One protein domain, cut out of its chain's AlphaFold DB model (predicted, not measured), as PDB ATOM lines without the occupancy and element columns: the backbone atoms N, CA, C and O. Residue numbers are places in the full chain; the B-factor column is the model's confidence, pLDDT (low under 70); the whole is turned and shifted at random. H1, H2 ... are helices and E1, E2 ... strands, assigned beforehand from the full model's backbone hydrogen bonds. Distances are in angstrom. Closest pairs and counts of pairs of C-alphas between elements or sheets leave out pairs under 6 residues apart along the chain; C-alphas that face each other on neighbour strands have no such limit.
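Overview. This is residues 70 to 146 of the 153 residues of an uncharacterized protein of Xylanimicrobium sp. FW10M-9 (UniProt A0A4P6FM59). Two helices cross at a wide angle, H1 over the first half of H2, and a small two-stranded hairpin, E1 and E2, stands across the open side between the start of H1 and the end of H2. An unnamed tail, residues 129 to 146, folds back on E1's side of the hairpin. You have 77 residues printed, in the order H1, H2, E1, E2, with an antiparallel sheet E1 - E2 and a mixed class of helices and strands. The whole is compact, with a radius of gyration of the C-alphas of 12.9 A, and spans 35 by 28 by 22 A.

Arrangement. Start with H1, residues 75 to 87, and H2, residues 94 to 109: they touch, H1 with residues 79 to 83 alone and H2 with residues 96 to 103 alone. Their closest C-alphas, of Met 79 and Leu 100, are 5.9 A apart. Their lines are only just about perpendicular, at 72 degrees. In both helices every O i to N i+4 pair is within hydrogen-bond range. Go on to E1, residues 112 to 116, and E2, residues 124 to 128, an antiparallel hairpin at 144 degrees between directions. Look there for N 113 and O 127 at 2.9 A and N 125 and O 115 at 3.1 A, within hydrogen-bond range. The closest C-alphas of H1 and E2, of Asn 76 and Phe 124, are 6.6 A apart; those of H2 and E1, Val 107 and Val 113, are 6.8 A apart.

Along the chain. Find C-alpha 75 at (78.449, -16.647, 42.695); from there H1 runs 18.4 A to C-alpha 87. H2 runs 22.5 A from C-alpha 94 at (81.389, -25.583, 57.246). E1 measures 13.0 A, and E2 runs 13.3 A to C-alpha 128 at (62.551, -8.865, 42.842).

Size, cuts and confidence. The C-alphas of Glu 94 and Asp 142 are the two farthest apart, at 36.3 A. The printed part has no cut; H2 to E1 is a tight link, and the other two links are short. Mean pLDDT of the printed part is 94.5, and no printed residue is under 70.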
ATOM      1  N   GLN A  70      81.098 -19.305  30.220       94.06
ATOM      2  CA  GLN A  70      81.570 -18.064  30.824       94.06
ATOM      3  C   GLN A  70      80.860 -17.715  32.146       94.06
ATOM      4  O   GLN A  70      81.449 -17.053  32.989       94.06
ATOM      5  N   HIS A  71      79.647 -18.228  32.384       96.69
ATOM      6  CA  HIS A  71      78.868 -17.947  33.599       96.69
ATOM      7  C   HIS A  71      79.050 -19.015  34.692       96.69
ATOM      8  O   HIS A  71      78.457 -18.929  35.768       96.69
ATOM      9  N   ARG A  72      79.862 -20.059  34.456       93.00
ATOM     10  CA  ARG A  72      79.978 -21.214  35.373       93.00
ATOM     11  C   ARG A  72      80.614 -20.897  36.726       93.00
ATOM     12  O   ARG A  72      80.449 -21.700  37.651       93.00
ATOM     13  N   SER A  73      81.337 -19.785  36.811       91.50
ATOM     14  CA  SER A  73      81.971 -19.250  38.017       91.50
ATOM     15  C   SER A  73      81.100 -18.237  38.766       91.50
ATOM     16  O   SER A  73      81.536 -17.740  39.802       91.50
ATOM     17  N   ASN A  74      79.890 -17.930  38.277       97.31
ATOM     18  CA  ASN A  74      79.012 -16.954  38.914       97.31
ATOM     19  C   ASN A  74      78.663 -17.375  40.356       97.31
ATOM     20  O   ASN A  74      78.386 -18.547  40.637       97.31
ATOM     21  N   TYR A  75      78.677 -16.406  41.274       97.38
ATOM     22  CA  TYR A  75      78.449 -16.647  42.695       97.38
ATOM     23  C   TYR A  75      77.040 -17.178  42.999       97.38
ATOM     24  O   TYR A  75      76.917 -18.126  43.773       97.38
ATOM     25  N   ASN A  76      75.998 -16.653  42.344       97.94
ATOM     26  CA  ASN A  76      74.625 -17.136  42.522       97.94
ATOM     27  C   ASN A  76      74.511 -18.607  42.107       97.94
ATOM     28  O   ASN A  76      73.989 -19.426  42.857       97.94
ATOM     29  N   LEU A  77      75.103 -18.981  40.969       97.12
ATOM     30  CA  LEU A  77      75.157 -20.380  40.541       97.12
ATOM     31  C   LEU A  77      75.918 -21.269  41.532       97.12
ATOM     32  O   LEU A  77      75.528 -22.414  41.766       97.12
ATOM     33  N   ALA A  78      77.018 -20.775  42.104       95.44
ATOM     34  CA  ALA A  78      77.754 -21.515  43.122       95.44
ATOM     35  C   ALA A  78      76.881 -21.778  44.359       95.44
ATOM     36  O   ALA A  78      76.849 -22.913  44.828       95.44
ATOM     37  N   MET A  79      76.132 -20.780  44.840       98.00
ATOM     38  CA  MET A  79      75.224 -20.937  45.983       98.00
ATOM     39  C   MET A  79      74.054 -21.875  45.677       98.00
ATOM     40  O   MET A  79      73.783 -22.759  46.483       98.00
ATOM     41  N   LEU A  80      73.456 -21.799  44.483       97.38
ATOM     42  CA  LEU A  80      72.431 -22.758  44.051       97.38
ATOM     43  C   LEU A  80      72.957 -24.205  44.031       97.38
ATOM     44  O   LEU A  80      72.236 -25.132  44.380       97.38
ATOM     45  N   ARG A  81      74.228 -24.433  43.673       94.75
ATOM     46  CA  ARG A  81      74.835 -25.781  43.724       94.75
ATOM     47  C   ARG A  81      75.063 -26.276  45.151       94.75
ATOM     48  O   ARG A  81      74.935 -27.474  45.398       94.75
ATOM     49  N   VAL A  82      75.429 -25.384  46.074       95.38
ATOM     50  CA  VAL A  82      75.547 -25.728  47.502       95.38
ATOM     51  C   VAL A  82      74.163 -26.039  48.072       95.38
ATOM     52  O   VAL A  82      74.007 -27.037  48.769       95.38
ATOM     53  N   GLU A  83      73.145 -25.267  47.695       97.00
ATOM     54  CA  GLU A  83      71.755 -25.527  48.070       97.00
ATOM     55  C   GLU A  83      71.242 -26.862  47.519       97.00
ATOM     56  O   GLU A  83      70.688 -27.659  48.272       97.00
ATOM     57  N   ALA A  84      71.495 -27.170  46.243       94.62
ATOM     58  CA  ALA A  84      71.169 -28.471  45.654       94.62
ATOM     59  C   ALA A  84      71.809 -29.626  46.442       94.62
ATOM     60  O   ALA A  84      71.203 -30.679  46.640       94.62
ATOM     61  N   ARG A  85      73.045 -29.428  46.921       91.88
ATOM     62  CA  ARG A  85      73.755 -30.400  47.756       91.88
ATOM     63  C   ARG A  85      73.100 -30.553  49.132       91.88
ATOM     64  O   ARG A  85      72.908 -31.690  49.557       91.88
ATOM     65  N   ARG A  86      72.682 -29.448  49.758       94.06
ATOM     66  CA  ARG A  86      71.902 -29.447  51.006       94.06
ATOM     67  C   ARG A  86      70.577 -30.200  50.850       94.06
ATOM     68  O   ARG A  86      70.280 -31.075  51.654       94.06
ATOM     69  N   ARG A  87      69.808 -29.906  49.794       93.94
ATOM     70  CA  ARG A  87      68.513 -30.554  49.488       93.94
ATOM     71  C   ARG A  87      68.643 -32.049  49.223       93.94
ATOM     72  O   ARG A  87      67.751 -32.813  49.565       93.94
ATOM     73  N   ALA A  88      69.770 -32.468  48.649       89.12
ATOM     74  CA  ALA A  88      70.092 -33.874  48.439       89.12
ATOM     75  C   ALA A  88      70.551 -34.607  49.718       89.12
ATOM     76  O   ALA A  88      70.888 -35.785  49.629       89.12
ATOM     77  N   GLY A  89      70.603 -33.934  50.876       89.25
ATOM     78  CA  GLY A  89      71.040 -34.518  52.148       89.25
ATOM     79  C   GLY A  89      72.541 -34.798  52.233       89.25
ATOM     80  O   GLY A  89      72.966 -35.547  53.103       89.25
ATOM     81  N   LEU A  90      73.345 -34.228  51.331       85.69
ATOM     82  CA  LEU A  90      74.784 -34.474  51.275       85.69
ATOM     83  C   LEU A  90      75.546 -33.502  52.180       85.69
ATOM     84  O   LEU A  90      75.250 -32.304  52.209       85.69
ATOM     85  N   ASP A  91      76.621 -33.986  52.798       85.31
ATOM     86  CA  ASP A  91      77.430 -33.180  53.715       85.31
ATOM     87  C   ASP A  91      78.012 -31.928  53.053       85.31
ATOM     88  O   ASP A  91      78.638 -31.988  51.982       85.31
ATOM     89  N   LEU A  92      77.853 -30.787  53.723       86.81
ATOM     90  CA  LEU A  92      78.446 -29.512  53.340       86.81
ATOM     91  C   LEU A  92      79.688 -29.219  54.178       86.81
ATOM     92  O   LEU A  92      79.749 -29.499  55.372       86.81
ATOM     93  N   ARG A  93      80.686 -28.587  53.554       86.75
ATOM     94  CA  ARG A  93      81.797 -27.999  54.309       86.75
ATOM     95  C   ARG A  93      81.258 -26.848  55.145       86.75
ATOM     96  O   ARG A  93      80.440 -26.071  54.659       86.75
ATOM     97  N   GLU A  94      81.801 -26.661  56.339       87.00
ATOM     98  CA  GLU A  94      81.389 -25.583  57.246       87.00
ATOM     99  C   GLU A  94      81.457 -24.191  56.586       87.00
ATOM    100  O   GLU A  94      80.575 -23.354  56.758       87.00
ATOM    101  N   THR A  95      82.477 -23.952  55.757       89.62
ATOM    102  CA  THR A  95      82.615 -22.705  54.993       89.62
ATOM    103  C   THR A  95      81.529 -22.531  53.934       89.62
ATOM    104  O   THR A  95      81.088 -21.410  53.697       89.62
ATOM    105  N   ASP A  96      81.111 -23.618  53.282       92.88
ATOM    106  CA  ASP A  96      80.061 -23.583  52.260       92.88
ATOM    107  C   ASP A  96      78.693 -23.378  52.917       92.88
ATOM    108  O   ASP A  96      77.919 -22.551  52.444       92.88
ATOM    109  N   GLN A  97      78.452 -24.032  54.060       95.50
ATOM    110  CA  GLN A  97      77.270 -23.829  54.896       95.50
ATOM    111  C   GLN A  97      77.137 -22.362  55.324       95.50
ATOM    112  O   GLN A  97      76.127 -21.726  55.041       95.50
ATOM    113  N   ARG A  98      78.193 -21.778  55.908       97.00
ATOM    114  CA  ARG A  98      78.185 -20.367  56.340       97.00
ATOM    115  C   ARG A  98      77.897 -19.392  55.196       97.00
ATOM    116  O   ARG A  98      77.162 -18.423  55.382       97.00
ATOM    117  N   ARG A  99      78.480 -19.627  54.016       97.56
ATOM    118  CA  ARG A  99      78.245 -18.790  52.826       97.56
ATOM    119  C   ARG A  99      76.820 -18.932  52.308       97.56
ATOM    120  O   ARG A  99      76.204 -17.913  52.006       97.56
ATOM    121  N   LEU A 100      76.306 -20.162  52.247       98.25
ATOM    122  CA  LEU A 100      74.931 -20.438  51.845       98.25
ATOM    123  C   LEU A 100      73.942 -19.752  52.792       98.25
ATOM    124  O   LEU A 100      73.074 -19.030  52.320       98.25
ATOM    125  N   ASP A 101      74.111 -19.891  54.106       98.44
ATOM    126  CA  ASP A 101      73.214 -19.284  55.095       98.44
ATOM    127  C   ASP A 101      73.206 -17.753  55.000       98.44
ATOM    128  O   ASP A 101      72.149 -17.122  55.057       98.44
ATOM    129  N   SER A 102      74.378 -17.142  54.801       98.38
ATOM    130  CA  SER A 102      74.478 -15.697  54.583       98.38
ATOM    131  C   SER A 102      73.808 -15.260  53.280       98.38
ATOM    132  O   SER A 102      73.158 -14.218  53.251       98.38
ATOM    133  N   TRP A 103      73.977 -16.027  52.201       98.62
ATOM    134  CA  TRP A 103      73.376 -15.719  50.907       98.62
ATOM    135  C   TRP A 103      71.853 -15.885  50.940       98.62
ATOM    136  O   TRP A 103      71.147 -14.984  50.504       98.62
ATOM    137  N   LEU A 104      71.338 -16.967  51.532       98.56
ATOM    138  CA  LEU A 104      69.900 -17.192  51.712       98.56
ATOM    139  C   LEU A 104      69.254 -16.078  52.535       98.56
ATOM    140  O   LEU A 104      68.187 -15.591  52.168       98.56
ATOM    141  N   ARG A 105      69.918 -15.642  53.616       98.56
ATOM    142  CA  ARG A 105      69.449 -14.508  54.418       98.56
ATOM    143  C   ARG A 105      69.348 -13.244  53.571       98.56
ATOM    144  O   ARG A 105      68.301 -12.613  53.576       98.56
ATOM    145  N   HIS A 106      70.386 -12.930  52.798       98.19
ATOM    146  CA  HIS A 106      70.376 -11.765  51.916       98.19
ATOM    147  C   HIS A 106      69.250 -11.836  50.872       98.19
ATOM    148  O   HIS A 106      68.499 -10.878  50.724       98.19
ATOM    149  N   VAL A 107      69.088 -12.977  50.187       98.19
ATOM    150  CA  VAL A 107      68.019 -13.191  49.192       98.19
ATOM    151  C   VAL A 107      66.631 -12.994  49.810       98.19
ATOM    152  O   VAL A 107      65.765 -12.380  49.183       98.19
ATOM    153  N   ALA A 108      66.426 -13.473  51.039       97.88
ATOM    154  CA  ALA A 108      65.182 -13.279  51.778       97.88
ATOM    155  C   ALA A 108      64.971 -11.813  52.196       97.88
ATOM    156  O   ALA A 108      63.878 -11.284  52.013       97.88
ATOM    157  N   GLU A 109      66.010 -11.143  52.703       98.12
ATOM    158  CA  GLU A 109      65.970  -9.732  53.119       98.12
ATOM    159  C   GLU A 109      65.580  -8.796  51.969       98.12
ATOM    160  O   GLU A 109      64.784  -7.881  52.168       98.12
ATOM    161  N   VAL A 110      66.101  -9.030  50.759       97.75
ATOM    162  CA  VAL A 110      65.767  -8.218  49.574       97.75
ATOM    163  C   VAL A 110      64.544  -8.730  48.802       97.75
ATOM    164  O   VAL A 110      64.230  -8.189  47.743       97.75
ATOM    165  N   ASN A 111      63.866  -9.769  49.303       97.88
ATOM    166  CA  ASN A 111      62.756 -10.460  48.639       97.88
ATOM    167  C   ASN A 111      63.030 -10.735  47.146       97.88
ATOM    168  O   ASN A 111      62.264 -10.331  46.265       97.88
ATOM    169  N   ALA A 112      64.153 -11.396  46.861       98.38
ATOM    170  CA  ALA A 112      64.609 -11.661  45.501       98.38
ATOM    171  C   ALA A 112      64.573 -13.151  45.134       98.38
ATOM    172  O   ALA A 112      64.435 -14.037  45.985       98.38
ATOM    173  N   VAL A 113      64.739 -13.412  43.839       98.56
ATOM    174  CA  VAL A 113      65.038 -14.721  43.248       98.56
ATOM    175  C   VAL A 113      66.184 -14.603  42.253       98.56
ATOM    176  O   VAL A 113      66.465 -13.524  41.732       98.56
ATOM    177  N   VAL A 114      66.855 -15.718  41.971       98.38
ATOM    178  CA  VAL A 114      67.884 -15.784  40.932       98.38
ATOM    179  C   VAL A 114      67.231 -15.939  39.562       98.38
ATOM    180  O   VAL A 114      66.491 -16.893  39.317       98.38
ATOM    181  N   LEU A 115      67.570 -15.038  38.648       97.50
ATOM    182  CA  LEU A 115      67.284 -15.158  37.224       97.50
ATOM    183  C   LEU A 115      68.570 -15.519  36.477       97.50
ATOM    184  O   LEU A 115      69.656 -15.070  36.849       97.50
ATOM    185  N   TYR A 116      68.441 -16.308  35.412       97.50
ATOM    186  CA  TYR A 116      69.516 -16.542  34.457       97.50
ATOM    187  C   TYR A 116      69.117 -16.060  33.062       97.50
ATOM    188  O   TYR A 116      68.113 -16.515  32.511       97.50
ATOM    189  N   ASP A 117      69.945 -15.196  32.482       95.25
ATOM    190  CA  ASP A 117      69.868 -14.745  31.098       95.25
ATOM    191  C   ASP A 117      71.235 -14.933  30.410       95.25
ATOM    192  O   ASP A 117      72.182 -14.193  30.702       95.25
ATOM    193  N   PRO A 118      71.368 -15.890  29.468       95.00
ATOM    194  CA  PRO A 118      72.630 -16.156  28.780       95.00
ATOM    195  C   PRO A 118      73.115 -15.008  27.882       95.00
ATOM    196  O   PRO A 118      74.260 -15.071  27.437       95.00
ATOM    197  N   GLN A 119      72.272 -14.015  27.573       93.56
ATOM    198  CA  GLN A 119      72.634 -12.854  26.753       93.56
ATOM    199  C   GLN A 119      73.293 -11.736  27.567       93.56
ATOM    200  O   GLN A 119      73.908 -10.838  26.992       93.56
ATOM    201  N   THR A 120      73.193 -11.782  28.896       94.25
ATOM    202  CA  THR A 120      73.873 -10.816  29.766       94.25
ATOM    203  C   THR A 120      75.329 -11.228  30.005       94.25
ATOM    204  O   THR A 120      75.610 -12.425  30.059       94.25
ATOM    205  N   PRO A 121      76.264 -10.274  30.191       93.06
ATOM    206  CA  PRO A 121      77.669 -10.594  30.466       93.06
ATOM    207  C   PRO A 121      77.891 -11.455  31.719       93.06
ATOM    208  O   PRO A 121      78.794 -12.290  31.740       93.06
ATOM    209  N   ASP A 122      77.072 -11.253  32.757       92.44
ATOM    210  CA  ASP A 122      77.209 -11.946  34.045       92.44
ATOM    211  C   ASP A 122      76.371 -13.231  34.137       92.44
ATOM    212  O   ASP A 122      76.627 -14.098  34.987       92.44
ATOM    213  N   GLY A 123      75.360 -13.369  33.277       96.81
ATOM    214  CA  GLY A 123      74.446 -14.502  33.218       96.81
ATOM    215  C   GLY A 123      73.392 -14.515  34.320       96.81
ATOM    216  O   GLY A 123      72.214 -14.676  34.030       96.81
ATOM    217  N   PHE A 124      73.798 -14.390  35.586       98.00
ATOM    218  CA  PHE A 124      72.899 -14.503  36.738       98.00
ATOM    219  C   PHE A 124      72.752 -13.190  37.495       98.00
ATOM    220  O   PHE A 124      73.751 -12.550  37.827       98.00
ATOM    221  N   SER A 125      71.525 -12.880  37.895       97.38
ATOM    222  CA  SER A 125      71.184 -11.710  38.705       97.38
ATOM    223  C   SER A 125      70.156 -12.058  39.782       97.38
ATOM    224  O   SER A 125      69.430 -13.045  39.669       97.38
ATOM    225  N   LEU A 126      70.119 -11.253  40.845       97.94
ATOM    226  CA  LEU A 126      69.004 -11.246  41.790       97.94
ATOM    227  C   LEU A 126      67.967 -10.243  41.292       97.94
ATOM    228  O   LEU A 126      68.300  -9.082  41.053       97.94
ATOM    229  N   VAL A 127      66.728 -10.694  41.134       97.75
ATOM    230  CA  VAL A 127      65.595  -9.866  40.705       97.75
ATOM    231  C   VAL A 127      64.493  -9.909  41.763       97.75
ATOM    232  O   VAL A 127      64.381 -10.923  42.454       97.75
ATOM    233  N   PRO A 128      63.681  -8.847  41.918       98.25
ATOM    234  CA  PRO A 128      62.551  -8.865  42.842       98.25
ATOM    235  C   PRO A 128      61.624 -10.045  42.563       98.25
ATOM    236  O   PRO A 128      61.340 -10.349  41.403       98.25
ATOM    237  N   ARG A 129      61.151 -10.697  43.624       97.81
ATOM    238  CA  ARG A 129      60.202 -11.807  43.535       97.81
ATOM    239  C   ARG A 129      58.873 -11.342  42.937       97.81
ATOM    240  O   ARG A 129      58.347 -10.297  43.316       97.81
ATOM    241  N   GLU A 130      58.320 -12.149  42.043       96.62
ATOM    242  CA  GLU A 130      57.024 -11.943  41.399       96.62
ATOM    243  C   GLU A 130      56.040 -13.062  41.769       96.62
ATOM    244  O   GLU A 130      56.403 -14.098  42.332       96.62
ATOM    245  N   THR A 131      54.762 -12.855  41.450       93.94
ATOM    246  CA  THR A 131      53.738 -13.894  41.594       93.94
ATOM    247  C   THR A 131      54.099 -15.105  40.728       93.94
ATOM    248  O   THR A 131      54.225 -14.974  39.513       93.94
ATOM    249  N   GLY A 132      54.223 -16.283  41.348       90.44
ATOM    250  CA  GLY A 132      54.606 -17.539  40.684       90.44
ATOM    251  C   GLY A 132      56.070 -17.950  40.882       90.44
ATOM    252  O   GLY A 132      56.469 -19.024  40.438       90.44
ATOM    253  N   ASP A 133      56.877 -17.129  41.558       96.19
ATOM    254  CA  ASP A 133      58.211 -17.523  42.007       96.19
ATOM    255  C   ASP A 133      58.120 -18.333  43.319       96.19
ATOM    256  O   ASP A 133      58.165 -17.773  44.420       96.19
ATOM    257  N   ASP A 134      58.017 -19.660  43.200       93.62
ATOM    258  CA  ASP A 134      57.781 -20.575  44.334       93.62
ATOM    259  C   ASP A 134      59.047 -20.945  45.137       93.62
ATOM    260  O   ASP A 134      58.959 -21.565  46.196       93.62
ATOM    261  N   ASP A 135      60.239 -20.590  44.646       96.31
ATOM    262  CA  ASP A 135      61.521 -21.000  45.241       96.31
ATOM    263  C   ASP A 135      62.605 -19.902  45.091       96.31
ATOM    264  O   ASP A 135      62.304 -18.715  44.956       96.31
ATOM    265  N   LEU A 136      63.889 -20.265  45.153       97.88
ATOM    266  CA  LEU A 136      65.054 -19.383  45.041       97.88
ATOM    267  C   LEU A 136      65.334 -18.886  43.620       97.88
ATOM    268  O   LEU A 136      66.214 -18.043  43.442       97.88
ATOM    269  N   ILE A 137      64.633 -19.410  42.618       98.00
ATOM    270  CA  ILE A 137      64.851 -19.064  41.216       98.00
ATOM    271  C   ILE A 137      63.571 -18.612  40.532       98.00
ATOM    272  O   ILE A 137      62.483 -19.082  40.859       98.00
ATOM    273  N   ARG A 138      63.731 -17.781  39.500       97.06
ATOM    274  CA  ARG A 138      62.693 -17.573  38.495       97.06
ATOM    275  C   ARG A 138      62.763 -18.686  37.461       97.06
ATOM    276  O   ARG A 138      63.766 -18.823  36.758       97.06
ATOM    277  N   GLN A 139      61.709 -19.488  37.355       94.56
ATOM    278  CA  GLN A 139      61.671 -20.592  36.398       94.56
ATOM    279  C   GLN A 139      61.791 -20.070  34.952       94.56
ATOM    280  O   GLN A 139      61.116 -19.103  34.589       94.56
ATOM    281  N   PRO A 140      62.617 -20.695  34.087       92.00
ATOM    282  CA  PRO A 140      62.696 -20.302  32.688       92.00
ATOM    283  C   PRO A 140      61.371 -20.586  31.980       92.00
ATOM    284  O   PRO A 140      60.880 -21.723  31.981       92.00
ATOM    285  N   THR A 141      60.830 -19.558  31.331       86.56
ATOM    286  CA  THR A 141      59.625 -19.647  30.499       86.56
ATOM    287  C   THR A 141      59.924 -20.234  29.117       86.56
ATOM    288  O   THR A 141      59.101 -20.971  28.581       86.56
ATOM    289  N   ASP A 142      61.117 -19.990  28.559       86.62
ATOM    290  CA  ASP A 142      61.564 -20.601  27.301       86.62
ATOM    291  C   ASP A 142      62.240 -21.962  27.549       86.62
ATOM    292  O   ASP A 142      63.281 -22.067  28.207       86.62
ATOM    293  N   ALA A 143      61.675 -23.021  26.963       83.81
ATOM    294  CA  ALA A 143      62.219 -24.374  27.021       83.81
ATOM    295  C   ALA A 143      63.637 -24.488  26.433       83.81
ATOM    296  O   ALA A 143      64.401 -25.355  26.851       83.81
ATOM    297  N   ARG A 144      64.031 -23.609  25.503       84.50
ATOM    298  CA  ARG A 144      65.375 -23.600  24.896       84.50
ATOM    299  C   ARG A 144      66.473 -23.237  25.887       84.50
ATOM    300  O   ARG A 144      67.626 -23.600  25.664       84.50
ATOM    301  N   LEU A 145      66.122 -22.527  26.959       84.50
ATOM    302  CA  LEU A 145      67.054 -22.170  28.025       84.50
ATOM    303  C   LEU A 145      67.296 -23.328  28.990       84.50
ATOM    304  O   LEU A 145      68.253 -23.272  29.758       84.50
ATOM    305  N   ARG A 146      66.449 -24.364  28.971       88.25
ATOM    306  CA  ARG A 146      66.538 -25.492  29.897       88.25
ATOM    307  C   ARG A 146      67.687 -26.431  29.529       88.25
ATOM    308  O   ARG A 146      68.043 -26.590  28.361       88.25
TER     309      ARG A 146